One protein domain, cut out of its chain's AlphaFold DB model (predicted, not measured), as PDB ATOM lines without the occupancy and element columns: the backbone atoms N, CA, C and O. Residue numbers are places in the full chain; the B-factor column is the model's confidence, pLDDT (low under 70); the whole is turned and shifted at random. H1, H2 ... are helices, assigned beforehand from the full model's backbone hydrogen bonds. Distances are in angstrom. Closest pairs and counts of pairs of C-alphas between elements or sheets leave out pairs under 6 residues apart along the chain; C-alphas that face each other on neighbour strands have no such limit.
ATOM      1  N   ALA A  25       9.756  20.109  62.373       60.19
ATOM      2  CA  ALA A  25       9.808  21.210  61.416       60.19
ATOM      3  C   ALA A  25      10.989  21.064  60.441       60.19
ATOM      4  O   ALA A  25      10.814  21.237  59.236       60.19
ATOM      5  N   ASP A  26      12.166  20.638  60.908       67.25
ATOM      6  CA  ASP A  26      13.324  20.341  60.050       67.25
ATOM      7  C   ASP A  26      13.077  19.151  59.109       67.25
ATOM      8  O   ASP A  26      13.567  19.096  57.972       67.25
ATOM      9  N   ALA A  27      12.328  18.148  59.574       69.31
ATOM     10  CA  ALA A  27      11.900  17.039  58.734       69.31
ATOM     11  C   ALA A  27      10.893  17.503  57.671       69.31
ATOM     12  O   ALA A  27      11.084  17.175  56.496       69.31
ATOM     13  N   ALA A  28       9.892  18.301  58.052       66.00
ATOM     14  CA  ALA A  28       8.929  18.910  57.135       66.00
ATOM     15  C   ALA A  28       9.637  19.780  56.082       66.00
ATOM     16  O   ALA A  28       9.471  19.566  54.881       66.00
ATOM     17  N   LEU A  29      10.557  20.656  56.501       70.38
ATOM     18  CA  LEU A  29      11.378  21.489  55.619       70.38
ATOM     19  C   LEU A  29      12.125  20.683  54.565       70.38
ATOM     20  O   LEU A  29      12.059  21.001  53.378       70.38
ATOM     21  N   ARG A  30      12.822  19.615  54.964       76.94
ATOM     22  CA  ARG A  30      13.540  18.758  54.007       76.94
ATOM     23  C   ARG A  30      12.598  18.126  52.987       76.94
ATOM     24  O   ARG A  30      12.975  17.981  51.822       76.94
ATOM     25  N   ARG A  31      11.383  17.754  53.394       77.25
ATOM     26  CA  ARG A  31      10.379  17.183  52.486       77.25
ATOM     27  C   ARG A  31       9.826  18.245  51.530       77.25
ATOM     28  O   ARG A  31       9.756  17.961  50.335       77.25
ATOM     29  N   ILE A  32       9.541  19.455  52.016       75.19
ATOM     30  CA  ILE A  32       9.094  20.607  51.214       75.19
ATOM     31  C   ILE A  32      10.168  21.002  50.196       75.19
ATOM     32  O   ILE A  32       9.890  21.051  49.001       75.19
ATOM     33  N   PHE A  33      11.421  21.199  50.624       80.50
ATOM     34  CA  PHE A  33      12.536  21.480  49.714       80.50
ATOM     35  C   PHE A  33      12.733  20.357  48.695       80.50
ATOM     36  O   PHE A  33      12.954  20.623  47.514       80.50
ATOM     37  N   GLY A  34      12.597  19.098  49.123       83.88
ATOM     38  CA  GLY A  34      12.624  17.947  48.227       83.88
ATOM     39  C   GLY A  34      11.503  17.974  47.184       83.88
ATOM     40  O   GLY A  34      11.731  17.590  46.037       83.88
ATOM     41  N   PHE A  35      10.309  18.446  47.550       83.12
ATOM     42  CA  PHE A  35       9.201  18.624  46.617       83.12
ATOM     43  C   PHE A  35       9.455  19.791  45.656       83.12
ATOM     44  O   PHE A  35       9.304  19.621  44.449       83.12
ATOM     45  N   ILE A  36       9.899  20.948  46.155       82.38
ATOM     46  CA  ILE A  36      10.233  22.115  45.324       82.38
ATOM     47  C   ILE A  36      11.325  21.753  44.309       82.38
ATOM     48  O   ILE A  36      11.206  22.089  43.132       82.38
ATOM     49  N   ALA A  37      12.361  21.021  44.729       86.38
ATOM     50  CA  ALA A  37      13.415  20.537  43.840       86.38
ATOM     51  C   ALA A  37      12.871  19.564  42.781       86.38
ATOM     52  O   ALA A  37      13.206  19.686  41.604       86.38
ATOM     53  N   PHE A  38      11.995  18.635  43.176       88.12
ATOM     54  CA  PHE A  38      11.316  17.722  42.255       88.12
ATOM     55  C   PHE A  38      10.453  18.468  41.226       88.12
ATOM     56  O   PHE A  38      10.543  18.192  40.031       88.12
ATOM     57  N   TYR A  39       9.657  19.443  41.660       84.75
ATOM     58  CA  TYR A  39       8.813  20.235  40.768       84.75
ATOM     59  C   TYR A  39       9.644  21.126  39.833       84.75
ATOM     60  O   TYR A  39       9.386  21.190  38.632       84.75
ATOM     61  N   SER A  40      10.718  21.729  40.348       84.81
ATOM     62  CA  SER A  40      11.686  22.492  39.549       84.81
ATOM     63  C   SER A  40      12.369  21.617  38.493       84.81
ATOM     64  O   SER A  40      12.571  22.061  37.364       84.81
ATOM     65  N   LEU A  41      12.669  20.354  38.820       89.31
ATOM     66  CA  LEU A  41      13.186  19.377  37.862       89.31
ATOM     67  C   LEU A  41      12.164  19.069  36.759       89.31
ATOM     68  O   LEU A  41      12.550  19.004  35.596       89.31
ATOM     69  N   LEU A  42      10.873  18.932  37.085       86.06
ATOM     70  CA  LEU A  42       9.823  18.737  36.076       86.06
ATOM     71  C   LEU A  42       9.739  19.924  35.109       86.06
ATOM     72  O   LEU A  42       9.711  19.717  33.895       86.06
ATOM     73  N   ILE A  43       9.765  21.155  35.629       85.56
ATOM     74  CA  ILE A  43       9.788  22.375  34.805       85.56
ATOM     75  C   ILE A  43      11.032  22.391  33.912       85.56
ATOM     76  O   ILE A  43      10.935  22.656  32.713       85.56
ATOM     77  N   PHE A  44      12.198  22.053  34.466       87.94
ATOM     78  CA  PHE A  44      13.447  21.985  33.714       87.94
ATOM     79  C   PHE A  44      13.404  20.926  32.602       87.94
ATOM     80  O   PHE A  44      13.810  21.201  31.473       87.94
ATOM     81  N   CYS A  45      12.847  19.741  32.870       86.31
ATOM     82  CA  CYS A  45      12.601  18.725  31.848       86.31
ATOM     83  C   CYS A  45      11.659  19.242  30.749       86.31
ATOM     84  O   CYS A  45      11.946  19.044  29.569       86.31
ATOM     85  N   GLY A  46      10.584  19.949  31.110       84.50
ATOM     86  CA  GLY A  46       9.689  20.603  30.149       84.50
ATOM     87  C   GLY A  46      10.415  21.628  29.266       84.50
ATOM     88  O   GLY A  46      10.227  21.645  28.049       84.50
ATOM     89  N   LEU A  47      11.313  22.425  29.851       84.88
ATOM     90  CA  LEU A  47      12.136  23.390  29.118       84.88
ATOM     91  C   LEU A  47      13.127  22.705  28.165       84.88
ATOM     92  O   LEU A  47      13.279  23.145  27.027       84.88
ATOM     93  N   ILE A  48      13.762  21.605  28.584       86.31
ATOM     94  CA  ILE A  48      14.630  20.801  27.708       86.31
ATOM     95  C   ILE A  48      13.842  20.270  26.509       86.31
ATOM     96  O   ILE A  48      14.337  20.336  25.385       86.31
ATOM     97  N   VAL A  49      12.618  19.776  26.720       85.75
ATOM     98  CA  VAL A  49      11.754  19.292  25.630       85.75
ATOM     99  C   VAL A  49      11.432  20.418  24.643       85.75
ATOM    100  O   VAL A  49      11.497  20.199  23.433       85.75
ATOM    101  N   LEU A  50      11.167  21.636  25.129       85.44
ATOM    102  CA  LEU A  50      10.969  22.813  24.275       85.44
ATOM    103  C   LEU A  50      12.230  23.173  23.474       85.44
ATOM    104  O   LEU A  50      12.151  23.380  22.265       85.44
ATOM    105  N   ILE A  51      13.404  23.193  24.112       87.50
ATOM    106  CA  ILE A  51      14.682  23.471  23.435       87.50
ATOM    107  C   ILE A  51      14.985  22.397  22.380       87.50
ATOM    108  O   ILE A  51      15.400  22.717  21.266       87.50
ATOM    109  N   ALA A  52      14.741  21.123  22.699       86.81
ATOM    110  CA  ALA A  52      14.906  20.019  21.762       86.81
ATOM    111  C   ALA A  52      13.953  20.147  20.562       86.81
ATOM    112  O   ALA A  52      14.375  19.920  19.428       86.81
ATOM    113  N   ALA A  53      12.703  20.577  20.777       87.00
ATOM    114  CA  ALA A  53      11.754  20.858  19.701       87.00
ATOM    115  C   ALA A  53      12.224  22.019  18.801       87.00
ATOM    116  O   ALA A  53      12.157  21.898  17.573       87.00
ATOM    117  N   CYS A  54      12.783  23.097  19.371       87.94
ATOM    118  CA  CYS A  54      13.428  24.175  18.607       87.94
ATOM    119  C   CYS A  54      14.578  23.650  17.738       87.94
ATOM    120  O   CYS A  54      14.630  23.929  16.540       87.94
ATOM    121  N   GLY A  55      15.486  22.870  18.333       88.81
ATOM    122  CA  GLY A  55      16.641  22.303  17.633       88.81
ATOM    123  C   GLY A  55      16.232  21.350  16.508       88.81
ATOM    124  O   GLY A  55      16.742  21.454  15.392       88.81
ATOM    125  N   LEU A  56      15.254  20.478  16.770       88.19
ATOM    126  CA  LEU A  56      14.685  19.575  15.770       88.19
ATOM    127  C   LEU A  56      14.040  20.357  14.621       88.19
ATOM    128  O   LEU A  56      14.253  20.025  13.460       88.19
ATOM    129  N   THR A  57      13.304  21.424  14.932       87.88
ATOM    130  CA  THR A  57      12.678  22.304  13.933       87.88
ATOM    131  C   THR A  57      13.705  22.956  13.032       87.88
ATOM    132  O   THR A  57      13.563  22.899  11.813       87.88
ATOM    133  N   TRP A  58      14.753  23.535  13.621       90.06
ATOM    134  CA  TRP A  58      15.842  24.154  12.876       90.06
ATOM    135  C   TRP A  58      16.508  23.154  11.927       90.06
ATOM    136  O   TRP A  58      16.703  23.447  10.748       90.06
ATOM    137  N   TRP A  59      16.797  21.947  12.418       89.31
ATOM    138  CA  TRP A  59      17.397  20.892  11.608       89.31
ATOM    139  C   TRP A  59      16.472  20.431  10.472       89.31
ATOM    140  O   TRP A  59      16.909  20.347   9.323       89.31
ATOM    141  N   VAL A  60      15.185  20.198  10.756       86.44
ATOM    142  CA  VAL A  60      14.192  19.775   9.755       86.44
ATOM    143  C   VAL A  60      13.994  20.843   8.674       86.44
ATOM    144  O   VAL A  60      14.022  20.509   7.488       86.44
ATOM    145  N   LEU A  61      13.844  22.117   9.054       85.25
ATOM    146  CA  LEU A  61      13.693  23.223   8.098       85.25
ATOM    147  C   LEU A  61      14.969  23.472   7.286       85.25
ATOM    148  O   LEU A  61      14.876  23.769   6.100       85.25
ATOM    149  N   GLY A  62      16.144  23.370   7.911       85.31
ATOM    150  CA  GLY A  62      17.421  23.698   7.276       85.31
ATOM    151  C   GLY A  62      17.993  22.598   6.382       85.31
ATOM    152  O   GLY A  62      18.763  22.901   5.474       85.31
ATOM    153  N   THR A  63      17.637  21.330   6.616       85.38
ATOM    154  CA  THR A  63      18.257  20.185   5.919       85.38
ATOM    155  C   THR A  63      17.246  19.308   5.180       85.38
ATOM    156  O   THR A  63      17.360  19.120   3.970       85.38
ATOM    157  N   LEU A  64      16.228  18.804   5.881       80.62
ATOM    158  CA  LEU A  64      15.273  17.827   5.352       80.62
ATOM    159  C   LEU A  64      14.284  18.439   4.363       80.62
ATOM    160  O   LEU A  64      14.099  17.888   3.280       80.62
ATOM    161  N   ILE A  65      13.653  19.566   4.704       80.62
ATOM    162  CA  ILE A  65      12.649  20.192   3.831       80.62
ATOM    163  C   ILE A  65      13.247  20.585   2.467       80.62
ATOM    164  O   ILE A  65      12.652  20.191   1.464       80.62
ATOM    165  N   PRO A  66      14.419  21.255   2.378       83.19
ATOM    166  CA  PRO A  66      15.065  21.572   1.102       83.19
ATOM    167  C   PRO A  66      15.359  20.336   0.242       83.19
ATOM    168  O   PRO A  66      15.150  20.366  -0.970       83.19
ATOM    169  N   ALA A  67      15.789  19.234   0.864       81.38
ATOM    170  CA  ALA A  67      16.075  17.974   0.175       81.38
ATOM    171  C   ALA A  67      14.808  17.261  -0.340       81.38
ATOM    172  O   ALA A  67      14.877  16.481  -1.288       81.38
ATOM    173  N   LEU A  68      13.647  17.534   0.263       83.00
ATOM    174  CA  LEU A  68      12.369  16.872  -0.019       83.00
ATOM    175  C   LEU A  68      11.371  17.755  -0.784       83.00
ATOM    176  O   LEU A  68      10.234  17.330  -0.989       83.00
ATOM    177  N   LEU A  69      11.772  18.943  -1.258       80.19
ATOM    178  CA  LEU A  69      10.877  19.887  -1.953       80.19
ATOM    179  C   LEU A  69      10.167  19.283  -3.174       80.19
ATOM    180  O   LEU A  69       9.059  19.694  -3.509       80.19
ATOM    181  N   GLN A  70      10.767  18.277  -3.815       80.88
ATOM    182  CA  GLN A  70      10.179  17.567  -4.957       80.88
ATOM    183  C   GLN A  70       9.036  16.608  -4.561       80.88
ATOM    184  O   GLN A  70       8.274  16.158  -5.416       80.88
ATOM    185  N   HIS A  71       8.871  16.314  -3.269       84.38
ATOM    186  CA  HIS A  71       7.872  15.391  -2.734       84.38
ATOM    187  C   HIS A  71       6.918  16.102  -1.768       84.38
ATOM    188  O   HIS A  71       6.936  15.877  -0.557       84.38
ATOM    189  N   LEU A  72       6.021  16.922  -2.322       83.19
ATOM    190  CA  LEU A  72       5.099  17.776  -1.561       83.19
ATOM    191  C   LEU A  72       4.325  17.035  -0.450       83.19
ATOM    192  O   LEU A  72       4.187  17.554   0.653       83.19
ATOM    193  N   LYS A  73       3.875  15.794  -0.696       83.94
ATOM    194  CA  LYS A  73       3.164  14.978   0.310       83.94
ATOM    195  C   LYS A  73       4.025  14.660   1.543       83.94
ATOM    196  O   LYS A  73       3.507  14.664   2.655       83.94
ATOM    197  N   LEU A  74       5.322  14.403   1.355       82.44
ATOM    198  CA  LEU A  74       6.256  14.121   2.451       82.44
ATOM    199  C   LEU A  74       6.572  15.386   3.248       82.44
ATOM    200  O   LEU A  74       6.649  15.327   4.472       82.44
ATOM    201  N   VAL A  75       6.688  16.532   2.572       83.44
ATOM    202  CA  VAL A  75       6.879  17.833   3.231       83.44
ATOM    203  C   VAL A  75       5.674  18.173   4.111       83.44
ATOM    204  O   VAL A  75       5.853  18.523   5.275       83.44
ATOM    205  N   VAL A  76       4.449  18.003   3.602       83.56
ATOM    206  CA  VAL A  76       3.222  18.220   4.393       83.56
ATOM    207  C   VAL A  76       3.168  17.277   5.599       83.56
ATOM    208  O   VAL A  76       2.884  17.729   6.705       83.56
ATOM    209  N   LEU A  77       3.501  15.992   5.425       85.06
ATOM    210  CA  LEU A  77       3.569  15.034   6.534       85.06
ATOM    211  C   LEU A  77       4.586  15.465   7.608       85.06
ATOM    212  O   LEU A  77       4.266  15.442   8.793       85.06
ATOM    213  N   LEU A  78       5.785  15.897   7.204       85.00
ATOM    214  CA  LEU A  78       6.829  16.399   8.106       85.00
ATOM    215  C   LEU A  78       6.372  17.633   8.891       85.00
ATOM    216  O   LEU A  78       6.605  17.704  10.095       85.00
ATOM    217  N   LEU A  79       5.685  18.573   8.239       84.62
ATOM    218  CA  LEU A  79       5.143  19.764   8.898       84.62
ATOM    219  C   LEU A  79       4.047  19.414   9.912       84.62
ATOM    220  O   LEU A  79       4.042  19.969  11.007       84.62
ATOM    221  N   VAL A  80       3.160  18.464   9.594       84.88
ATOM    222  CA  VAL A  80       2.126  17.981  10.529       84.88
ATOM    223  C   VAL A  80       2.753  17.276  11.734       84.88
ATOM    224  O   VAL A  80       2.347  17.524  12.868       84.88
ATOM    225  N   MET A  81       3.773  16.440  11.517       85.75
ATOM    226  CA  MET A  81       4.517  15.783  12.599       85.75
ATOM    227  C   MET A  81       5.218  16.804  13.499       85.75
ATOM    228  O   MET A  81       5.160  16.698  14.723       85.75
ATOM    229  N   LEU A  82       5.840  17.819  12.899       87.75
ATOM    230  CA  LEU A  82       6.510  18.890  13.623       87.75
ATOM    231  C   LEU A  82       5.512  19.711  14.450       87.75
ATOM    232  O   LEU A  82       5.753  19.953  15.631       87.75
ATOM    233  N   ALA A  83       4.369  20.072  13.864       86.75
ATOM    234  CA  ALA A  83       3.283  20.751  14.565       86.75
ATOM    235  C   ALA A  83       2.747  19.915  15.738       86.75
ATOM    236  O   ALA A  83       2.476  20.465  16.801       86.75
ATOM    237  N   GLY A  84       2.655  18.591  15.577       86.19
ATOM    238  CA  GLY A  84       2.238  17.677  16.643       86.19
ATOM    239  C   GLY A  84       3.228  17.659  17.805       86.19
ATOM    240  O   GLY A  84       2.829  17.804  18.957       86.19
ATOM    241  N   ILE A  85       4.528  17.570  17.513       86.88
ATOM    242  CA  ILE A  85       5.600  17.616  18.523       86.88
ATOM    243  C   ILE A  85       5.592  18.953  19.273       86.88
ATOM    244  O   ILE A  85       5.659  18.964  20.503       86.88
ATOM    245  N   TRP A  86       5.458  20.071  18.557       88.00
ATOM    246  CA  TRP A  86       5.326  21.395  19.170       88.00
ATOM    247  C   TRP A  86       4.080  21.520  20.031       88.00
ATOM    248  O   TRP A  86       4.162  22.078  21.124       88.00
ATOM    249  N   GLY A  87       2.954  20.974  19.570       85.50
ATOM    250  CA  GLY A  87       1.723  20.911  20.345       85.50
ATOM    251  C   GLY A  87       1.945  20.211  21.682       85.50
ATOM    252  O   GLY A  87       1.571  20.755  22.713       85.50
ATOM    253  N   VAL A  88       2.632  19.060  21.698       85.50
ATOM    254  CA  VAL A  88       2.929  18.331  22.943       85.50
ATOM    255  C   VAL A  88       3.893  19.134  23.821       85.50
ATOM    256  O   VAL A  88       3.648  19.285  25.016       85.50
ATOM    257  N   ALA A  89       4.969  19.679  23.247       85.50
ATOM    258  CA  ALA A  89       6.000  20.402  23.992       85.50
ATOM    259  C   ALA A  89       5.471  21.689  24.648       85.50
ATOM    260  O   ALA A  89       5.700  21.918  25.836       85.50
ATOM    261  N   LEU A  90       4.726  22.509  23.898       83.88
ATOM    262  CA  LEU A  90       4.116  23.746  24.400       83.88
ATOM    263  C   LEU A  90       3.058  23.471  25.456       83.88
ATOM    264  O   LEU A  90       2.897  24.260  26.380       83.88
ATOM    265  N   LEU A  91       2.348  22.358  25.330       80.00
ATOM    266  CA  LEU A  91       1.278  21.998  26.239       80.00
ATOM    267  C   LEU A  91       1.824  21.449  27.560       80.00
ATOM    268  O   LEU A  91       1.397  21.890  28.621       80.00
ATOM    269  N   VAL A  92       2.822  20.562  27.518       75.44
ATOM    270  CA  VAL A  92       3.497  20.062  28.729       75.44
ATOM    271  C   VAL A  92       4.226  21.194  29.450       75.44
ATOM    272  O   VAL A  92       4.082  21.343  30.661       75.44
ATOM    273  N   GLY A  93       4.976  22.019  28.710       77.88
ATOM    274  CA  GLY A  93       5.641  23.190  29.277       77.88
ATOM    275  C   GLY A  93       4.637  24.201  29.828       77.88
ATOM    276  O   GLY A  93       4.787  24.663  30.954       77.88
ATOM    277  N   GLY A  94       3.578  24.488  29.069       78.06
ATOM    278  CA  GLY A  94       2.508  25.405  29.451       78.06
ATOM    279  C   GLY A  94       1.813  24.993  30.741       78.06
ATOM    280  O   GLY A  94       1.678  25.826  31.622       78.06
ATOM    281  N   ILE A  95       1.455  23.718  30.906       76.31
ATOM    282  CA  ILE A  95       0.756  23.224  32.105       76.31
ATOM    283  C   ILE A  95       1.661  23.179  33.340       76.31
ATOM    284  O   ILE A  95       1.194  23.419  34.447       76.31
ATOM    285  N   LEU A  96       2.952  22.877  33.185       77.62
ATOM    286  CA  LEU A  96       3.895  22.891  34.311       77.62
ATOM    287  C   LEU A  96       4.219  24.312  34.783       77.62
ATOM    288  O   LEU A  96       4.600  24.512  35.931       77.62
ATOM    289  N   ILE A  97       4.099  25.289  33.888       76.12
ATOM    290  CA  ILE A  97       4.438  26.685  34.156       76.12
ATOM    291  C   ILE A  97       3.195  27.501  34.531       76.12
ATOM    292  O   ILE A  97       3.292  28.423  35.333       76.12
ATOM    293  N   GLU A  98       2.021  27.174  33.988       75.88
ATOM    294  CA  GLU A  98       0.768  27.898  34.221       75.88
ATOM    295  C   GLU A  98       0.444  28.083  35.717       75.88
ATOM    296  O   GLU A  98       0.135  29.218  36.081       75.88
ATOM    297  N   PRO A  99       0.586  27.081  36.612       71.00
ATOM    298  CA  PRO A  99       0.366  27.250  38.052       71.00
ATOM    299  C   PRO A  99       1.294  28.276  38.715       71.00
ATOM    300  O   PRO A  99       0.918  28.883  39.711       71.00
ATOM    301  N   LEU A 100       2.487  28.524  38.157       68.44
ATOM    302  CA  LEU A 100       3.409  29.554  38.663       68.44
ATOM    303  C   LEU A 100       2.898  30.975  38.402       68.44
ATOM    304  O   LEU A 100       3.362  31.918  39.039       68.44
ATOM    305  N   PHE A 101       1.980  31.130  37.446       67.44
ATOM    306  CA  PHE A 101       1.425  32.415  37.024       67.44
ATOM    307  C   PHE A 101      -0.078  32.544  37.292       67.44
ATOM    308  O   PHE A 101      -0.578  33.666  37.356       67.44
ATOM    309  N   ARG A 102      -0.796  31.430  37.493       59.84
ATOM    310  CA  ARG A 102      -2.154  31.386  38.057       59.84
ATOM    311  C   ARG A 102      -2.085  31.606  39.555       59.84
ATOM    312  O   ARG A 102      -2.318  30.723  40.370       59.84
ATOM    313  N   ILE A 103      -1.706  32.820  39.886       52.25
ATOM    314  CA  ILE A 103      -1.715  33.315  41.238       52.25
ATOM    315  C   ILE A 103      -2.906  34.256  41.298       52.25
ATOM    316  O   ILE A 103      -2.814  35.438  40.958       52.25
ATOM    317  N   GLU A 104      -4.058  33.695  41.639       50.34
ATOM    318  CA  GLU A 104      -5.183  34.514  42.059       50.34
ATOM    319  C   GLU A 104      -4.818  35.112  43.415       50.34
ATOM    320  O   GLU A 104      -4.257  34.433  44.279       50.34
ATOM    321  N   LYS A 105      -5.101  36.404  43.603       48.34
ATOM    322  CA  LYS A 105      -5.164  36.935  44.962       48.34
ATOM    323  C   LYS A 105      -6.190  36.073  45.681       48.34
ATOM    324  O   LYS A 105      -7.331  36.012  45.223       48.34
ATOM    325  N   LEU A 216      -3.731  20.043  40.202       70.06
ATOM    326  CA  LEU A 216      -4.532  18.826  40.372       70.06
ATOM    327  C   LEU A 216      -6.032  19.052  40.151       70.06
ATOM    328  O   LEU A 216      -6.665  18.233  39.491       70.06
ATOM    329  N   SER A 217      -6.590  20.129  40.707       59.12
ATOM    330  CA  SER A 217      -8.029  20.417  40.747       59.12
ATOM    331  C   SER A 217      -8.522  21.191  39.530       59.12
ATOM    332  O   SER A 217      -9.699  21.105  39.176       59.12
ATOM    333  N   SER A 218      -7.647  21.941  38.849       52.97
ATOM    334  CA  SER A 218      -8.108  22.753  37.728       52.97
ATOM    335  C   SER A 218      -8.386  21.894  36.493       52.97
ATOM    336  O   SER A 218      -7.500  21.220  35.964       52.97
ATOM    337  N   ARG A 219      -9.614  22.011  35.962       55.34
ATOM    338  CA  ARG A 219      -9.848  21.940  34.513       55.34
ATOM    339  C   ARG A 219      -9.080  23.107  33.904       55.34
ATOM    340  O   ARG A 219      -9.597  24.213  33.737       55.34
ATOM    341  N   SER A 220      -7.782  22.923  33.709       62.19
ATOM    342  CA  SER A 220      -6.940  23.929  33.082       62.19
ATOM    343  C   SER A 220      -7.536  24.254  31.711       62.19
ATOM    344  O   SER A 220      -8.178  23.416  31.077       62.19
ATOM    345  N   ARG A 221      -7.283  25.459  31.187       66.44
ATOM    346  CA  ARG A 221      -7.691  25.787  29.805       66.44
ATOM    347  C   ARG A 221      -7.028  24.848  28.793       66.44
ATOM    348  O   ARG A 221      -7.409  24.825  27.626       66.44
ATOM    349  N   PHE A 222      -5.998  24.121  29.225       72.12
ATOM    350  CA  PHE A 222      -5.345  23.094  28.446       72.12
ATOM    351  C   PHE A 222      -6.093  21.766  28.477       72.12
ATOM    352  O   PHE A 222      -6.086  21.119  27.445       72.12
ATOM    353  N   ASP A 223      -6.779  21.378  29.556       75.12
ATOM    354  CA  ASP A 223      -7.511  20.102  29.612       75.12
ATOM    355  C   ASP A 223      -8.565  20.015  28.506       75.12
ATOM    356  O   ASP A 223      -8.519  19.099  27.688       75.12
ATOM    357  N   GLU A 224      -9.404  21.045  28.364       78.62
ATOM    358  CA  GLU A 224     -10.392  21.128  27.276       78.62
ATOM    359  C   GLU A 224      -9.733  21.093  25.885       78.62
ATOM    360  O   GLU A 224     -10.239  20.465  24.954       78.62
ATOM    361  N   ARG A 225      -8.567  21.734  25.728       81.50
ATOM    362  CA  ARG A 225      -7.818  21.750  24.459       81.50
ATOM    363  C   ARG A 225      -7.172  20.403  24.144       81.50
ATOM    364  O   ARG A 225      -7.115  20.030  22.975       81.50
ATOM    365  N   ILE A 226      -6.671  19.689  25.149       82.12
ATOM    366  CA  ILE A 226      -6.114  18.338  25.005       82.12
ATOM    367  C   ILE A 226      -7.223  17.369  24.646       82.12
ATOM    368  O   ILE A 226      -7.018  16.532  23.775       82.12
ATOM    369  N   ASP A 227      -8.376  17.483  25.300       80.75
ATOM    370  CA  ASP A 227      -9.522  16.627  25.035       80.75
ATOM    371  C   ASP A 227     -10.036  16.845  23.612       80.75
ATOM    372  O   ASP A 227     -10.144  15.881  22.851       80.75
ATOM    373  N   ALA A 228     -10.202  18.102  23.190       81.31
ATOM    374  CA  ALA A 228     -10.532  18.435  21.806       81.31
ATOM    375  C   ALA A 228      -9.472  17.921  20.808       81.31
ATOM    376  O   ALA A 228      -9.807  17.422  19.734       81.31
ATOM    377  N   TRP A 229      -8.182  17.991  21.154       83.50
ATOM    378  CA  TRP A 229      -7.104  17.472  20.309       83.50
ATOM    379  C   TRP A 229      -7.113  15.935  20.224       83.50
ATOM    380  O   TRP A 229      -6.952  15.364  19.143       83.50
ATOM    381  N   ALA A 230      -7.333  15.248  21.343       81.75
ATOM    382  CA  ALA A 230      -7.417  13.793  21.406       81.75
ATOM    383  C   ALA A 230      -8.641  13.240  20.653       81.75
ATOM    384  O   ALA A 230      -8.623  12.079  20.254       81.75
ATOM    385  N   GLN A 231      -9.665  14.060  20.415       80.94
ATOM    386  CA  GLN A 231     -10.874  13.696  19.670       80.94
ATOM    387  C   GLN A 231     -10.832  14.091  18.183       80.94
ATOM    388  O   GLN A 231     -11.826  13.950  17.481       80.94
ATOM    389  N   ALA A 232      -9.695  14.565  17.666       80.00
ATOM    390  CA  ALA A 232      -9.616  15.020  16.280       80.00
ATOM    391  C   ALA A 232      -9.860  13.904  15.236       80.00
ATOM    392  O   ALA A 232      -9.361  12.779  15.364       80.00
ATOM    393  N   ASP A 233     -10.526  14.262  14.130       77.62
ATOM    394  CA  ASP A 233     -10.875  13.340  13.031       77.62
ATOM    395  C   ASP A 233      -9.644  12.678  12.390       77.62
ATOM    396  O   ASP A 233      -9.638  11.496  12.031       77.62
ATOM    397  N   SER A 234      -8.549  13.434  12.264       81.75
ATOM    398  CA  SER A 234      -7.304  12.938  11.679       81.75
ATOM    399  C   SER A 234      -6.603  11.954  12.613       81.75
ATOM    400  O   SER A 234      -6.147  12.321  13.695       81.75
ATOM    401  N   ARG A 235      -6.417  10.709  12.152       80.94
ATOM    402  CA  ARG A 235      -5.743   9.638  12.910       80.94
ATOM    403  C   ARG A 235      -4.342  10.032  13.388       80.94
ATOM    404  O   ARG A 235      -3.987   9.740  14.524       80.94
ATOM    405  N   LEU A 236      -3.551  10.700  12.543       80.75
ATOM    406  CA  LEU A 236      -2.200  11.148  12.908       80.75
ATOM    407  C   LEU A 236      -2.235  12.271  13.949       80.75
ATOM    408  O   LEU A 236      -1.441  12.255  14.883       80.75
ATOM    409  N   TRP A 237      -3.160  13.221  13.812       84.00
ATOM    410  CA  TRP A 237      -3.282  14.341  14.747       84.00
ATOM    411  C   TRP A 237      -3.777  13.879  16.122       84.00
ATOM    412  O   TRP A 237      -3.207  14.258  17.144       84.00
ATOM    413  N   ARG A 238      -4.759  12.975  16.133       85.56
ATOM    414  CA  ARG A 238      -5.300  12.329  17.332       85.56
ATOM    415  C   ARG A 238      -4.248  11.561  18.126       85.56
ATOM    416  O   ARG A 238      -4.238  11.660  19.347       85.56
ATOM    417  N   LEU A 239      -3.311  10.868  17.467       85.62
ATOM    418  CA  LEU A 239      -2.208  10.179  18.155       85.62
ATOM    419  C   LEU A 239      -1.391  11.128  19.046       85.62
ATOM    420  O   LEU A 239      -1.041  10.756  20.168       85.62
ATOM    421  N   PHE A 240      -1.112  12.349  18.578       85.50
ATOM    422  CA  PHE A 240      -0.403  13.351  19.377       85.50
ATOM    423  C   PHE A 240      -1.253  13.872  20.539       85.50
ATOM    424  O   PHE A 240      -0.743  13.954  21.657       85.50
ATOM    425  N   GLY A 241      -2.547  14.130  20.320       84.94
ATOM    426  CA  GLY A 241      -3.476  14.522  21.387       84.94
ATOM    427  C   GLY A 241      -3.599  13.459  22.484       84.94
ATOM    428  O   GLY A 241      -3.416  13.747  23.666       84.94
ATOM    429  N   SER A 242      -3.791  12.191  22.108       82.19
ATOM    430  CA  SER A 242      -3.827  11.066  23.052       82.19
ATOM    431  C   SER A 242      -2.488  10.849  23.769       82.19
ATOM    432  O   SER A 242      -2.458  10.442  24.934       82.19
ATOM    433  N   ALA A 243      -1.357  11.097  23.101       83.94
ATOM    434  CA  ALA A 243      -0.040  11.055  23.736       83.94
ATOM    435  C   ALA A 243       0.126  12.180  24.771       83.94
ATOM    436  O   ALA A 243       0.549  11.900  25.893       83.94
ATOM    437  N   ALA A 244      -0.280  13.408  24.435       84.88
ATOM    438  CA  ALA A 244      -0.281  14.544  25.354       84.88
ATOM    439  C   ALA A 244      -1.150  14.270  26.592       84.88
ATOM    440  O   ALA A 244      -0.679  14.435  27.716       84.88
ATOM    441  N   LYS A 245      -2.373  13.751  26.400       83.44
ATOM    442  CA  LYS A 245      -3.292  13.392  27.495       83.44
ATOM    443  C   LYS A 245      -2.697  12.346  28.440       83.44
ATOM    444  O   LYS A 245      -2.762  12.495  29.659       83.44
ATOM    445  N   ARG A 246      -2.086  11.284  27.899       84.12
ATOM    446  CA  ARG A 246      -1.421  10.245  28.712       84.12
ATOM    447  C   ARG A 246      -0.231  10.796  29.491       84.12
ATOM    448  O   ARG A 246      -0.090  10.482  30.670       84.12
ATOM    449  N   LEU A 247       0.593  11.623  28.852       84.25
ATOM    450  CA  LEU A 247       1.737  12.255  29.501       84.25
ATOM    451  C   LEU A 247       1.295  13.191  30.633       84.25
ATOM    452  O   LEU A 247       1.872  13.143  31.716       84.25
ATOM    453  N   LEU A 248       0.235  13.977  30.424       82.75
ATOM    454  CA  LEU A 248      -0.323  14.839  31.463       82.75
ATOM    455  C   LEU A 248      -0.826  14.033  32.665       82.75
ATOM    456  O   LEU A 248      -0.455  14.336  33.798       82.75
ATOM    457  N   ARG A 249      -1.620  12.978  32.430       82.69
ATOM    458  CA  ARG A 249      -2.093  12.088  33.506       82.69
ATOM    459  C   ARG A 249      -0.934  11.459  34.275       82.69
ATOM    460  O   ARG A 249      -0.982  11.380  35.497       82.69
ATOM    461  N   PHE A 250       0.126  11.062  33.574       84.31
ATOM    462  CA  PHE A 250       1.332  10.532  34.202       84.31
ATOM    463  C   PHE A 250       2.024  11.567  35.101       84.31
ATOM    464  O   PHE A 250       2.322  11.263  36.254       84.31
ATOM    465  N   ILE A 251       2.231  12.798  34.614       83.69
ATOM    466  CA  ILE A 251       2.841  13.888  35.393       83.69
ATOM    467  C   ILE A 251       1.980  14.232  36.614       83.69
ATOM    468  O   ILE A 251       2.504  14.260  37.728       83.69
ATOM    469  N   ARG A 252       0.666  14.430  36.437       82.50
ATOM    470  CA  ARG A 252      -0.271  14.683  37.546       82.50
ATOM    471  C   ARG A 252      -0.255  13.545  38.559       82.50
ATOM    472  O   ARG A 252      -0.179  13.810  39.749       82.50
ATOM    473  N   GLY A 253      -0.230  12.293  38.105       79.44
ATOM    474  CA  GLY A 253      -0.126  11.126  38.981       79.44
ATOM    475  C   GLY A 253       1.184  11.078  39.777       79.44
ATOM    476  O   GLY A 253       1.168  10.728  40.955       79.44
ATOM    477  N   LEU A 254       2.318  11.454  39.175       84.88
ATOM    478  CA  LEU A 254       3.593  11.571  39.893       84.88
ATOM    479  C   LEU A 254       3.555  12.683  40.946       84.88
ATOM    480  O   LEU A 254       3.980  12.458  42.081       84.88
ATOM    481  N   VAL A 255       3.039  13.861  40.578       83.50
ATOM    482  CA  VAL A 255       2.909  14.995  41.498       83.50
ATOM    483  C   VAL A 255       1.958  14.650  42.639       83.50
ATOM    484  O   VAL A 255       2.349  14.809  43.790       83.50
ATOM    485  N   LEU A 256       0.786  14.082  42.343       80.75
ATOM    486  CA  LEU A 256      -0.202  13.644  43.329       80.75
ATOM    487  C   LEU A 256       0.393  12.630  44.310       80.75
ATOM    488  O   LEU A 256       0.309  12.823  45.515       80.75
ATOM    489  N   LYS A 257       1.071  11.582  43.825       79.88
ATOM    490  CA  LYS A 257       1.714  10.584  44.702       79.88
ATOM    491  C   LYS A 257       2.752  11.211  45.626       79.88
ATOM    492  O   LYS A 257       2.834  10.869  46.807       79.88
ATOM    493  N   ARG A 258       3.581  12.111  45.089       82.25
ATOM    494  CA  ARG A 258       4.606  12.796  45.882       82.25
ATOM    495  C   ARG A 258       3.980  13.765  46.882       82.25
ATOM    496  O   ARG A 258       4.490  13.864  47.994       82.25
ATOM    497  N   TRP A 259       2.898  14.425  46.480       77.94
ATOM    498  CA  TRP A 259       2.127  15.359  47.283       77.94
ATOM    499  C   TRP A 259       1.435  14.683  48.456       77.94
ATOM    500  O   TRP A 259       1.662  15.080  49.589       77.94
ATOM    501  N   ILE A 260       0.688  13.608  48.201       72.75
ATOM    502  CA  ILE A 260       0.042  12.796  49.235       72.75
ATOM    503  C   ILE A 260       1.082  12.380  50.282       72.75
ATOM    504  O   ILE A 260       0.892  12.610  51.468       72.75
ATOM    505  N   LYS A 261       2.245  11.873  49.851       75.44
ATOM    506  CA  LYS A 261       3.332  11.496  50.768       75.44
ATOM    507  C   LYS A 261       3.885  12.668  51.592       75.44
ATOM    508  O   LYS A 261       4.369  12.440  52.696       75.44
TER     509      LYS A 261
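What this domain is: This is residues 25 to 105 and 216 to 261 of the 734 residues of the protein "M48 family metalloprotease" of Sutterella seckii (UniProt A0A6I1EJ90). Three long helices, H1, H2 and H4, make a loose up-and-down bundle with the short H3, which packs on H4; residues 25 to 30 and 100 to 105 stick out. The printed part has 127 residues with four named helices, H1 to H4 in order, and no named strand: all helix. It is loose, radius of gyration of the C-alphas 18.1 A, a rod spanning 66 by 30 by 27 A.

How they stand to each other: H1, residues 25 to 68, and H2, residues 72 to 101, form a hairpin at a shallow tilt of 20 degrees; their closest C-alphas, Gly 46 and Gly 93, are 4.9 A apart. H3, residues 221 to 230, and H4, residues 235 to 261, form another at a steep tilt of 44 degrees; their closest C-alphas, Ala 230 and Gly 241, are 4.0 A apart. H4, with residues 237 to 248 alone, touches H2; the closest C-alphas, Val 88 and Ala 244, are 5.5 A apart. O i to N i+4 pairs are within hydrogen-bond range in H1 (38 of 40), H2 (23 of 26), H3 (5 of 6) and H4 (22 of 23).

Where its parts are: H1 runs 61.6 A from C-alpha 25 at (9.808, 21.210, 61.416); H4 runs 39.0 A to C-alpha 261 at (3.332, 11.496, 50.768).

The domain as a whole: Residues 106 to 215 are not printed; C-alphas 105 and 216 are 18.7 A apart. The pLDDT is under 70 at residues 25 to 28, 100 to 105 and 217 to 221.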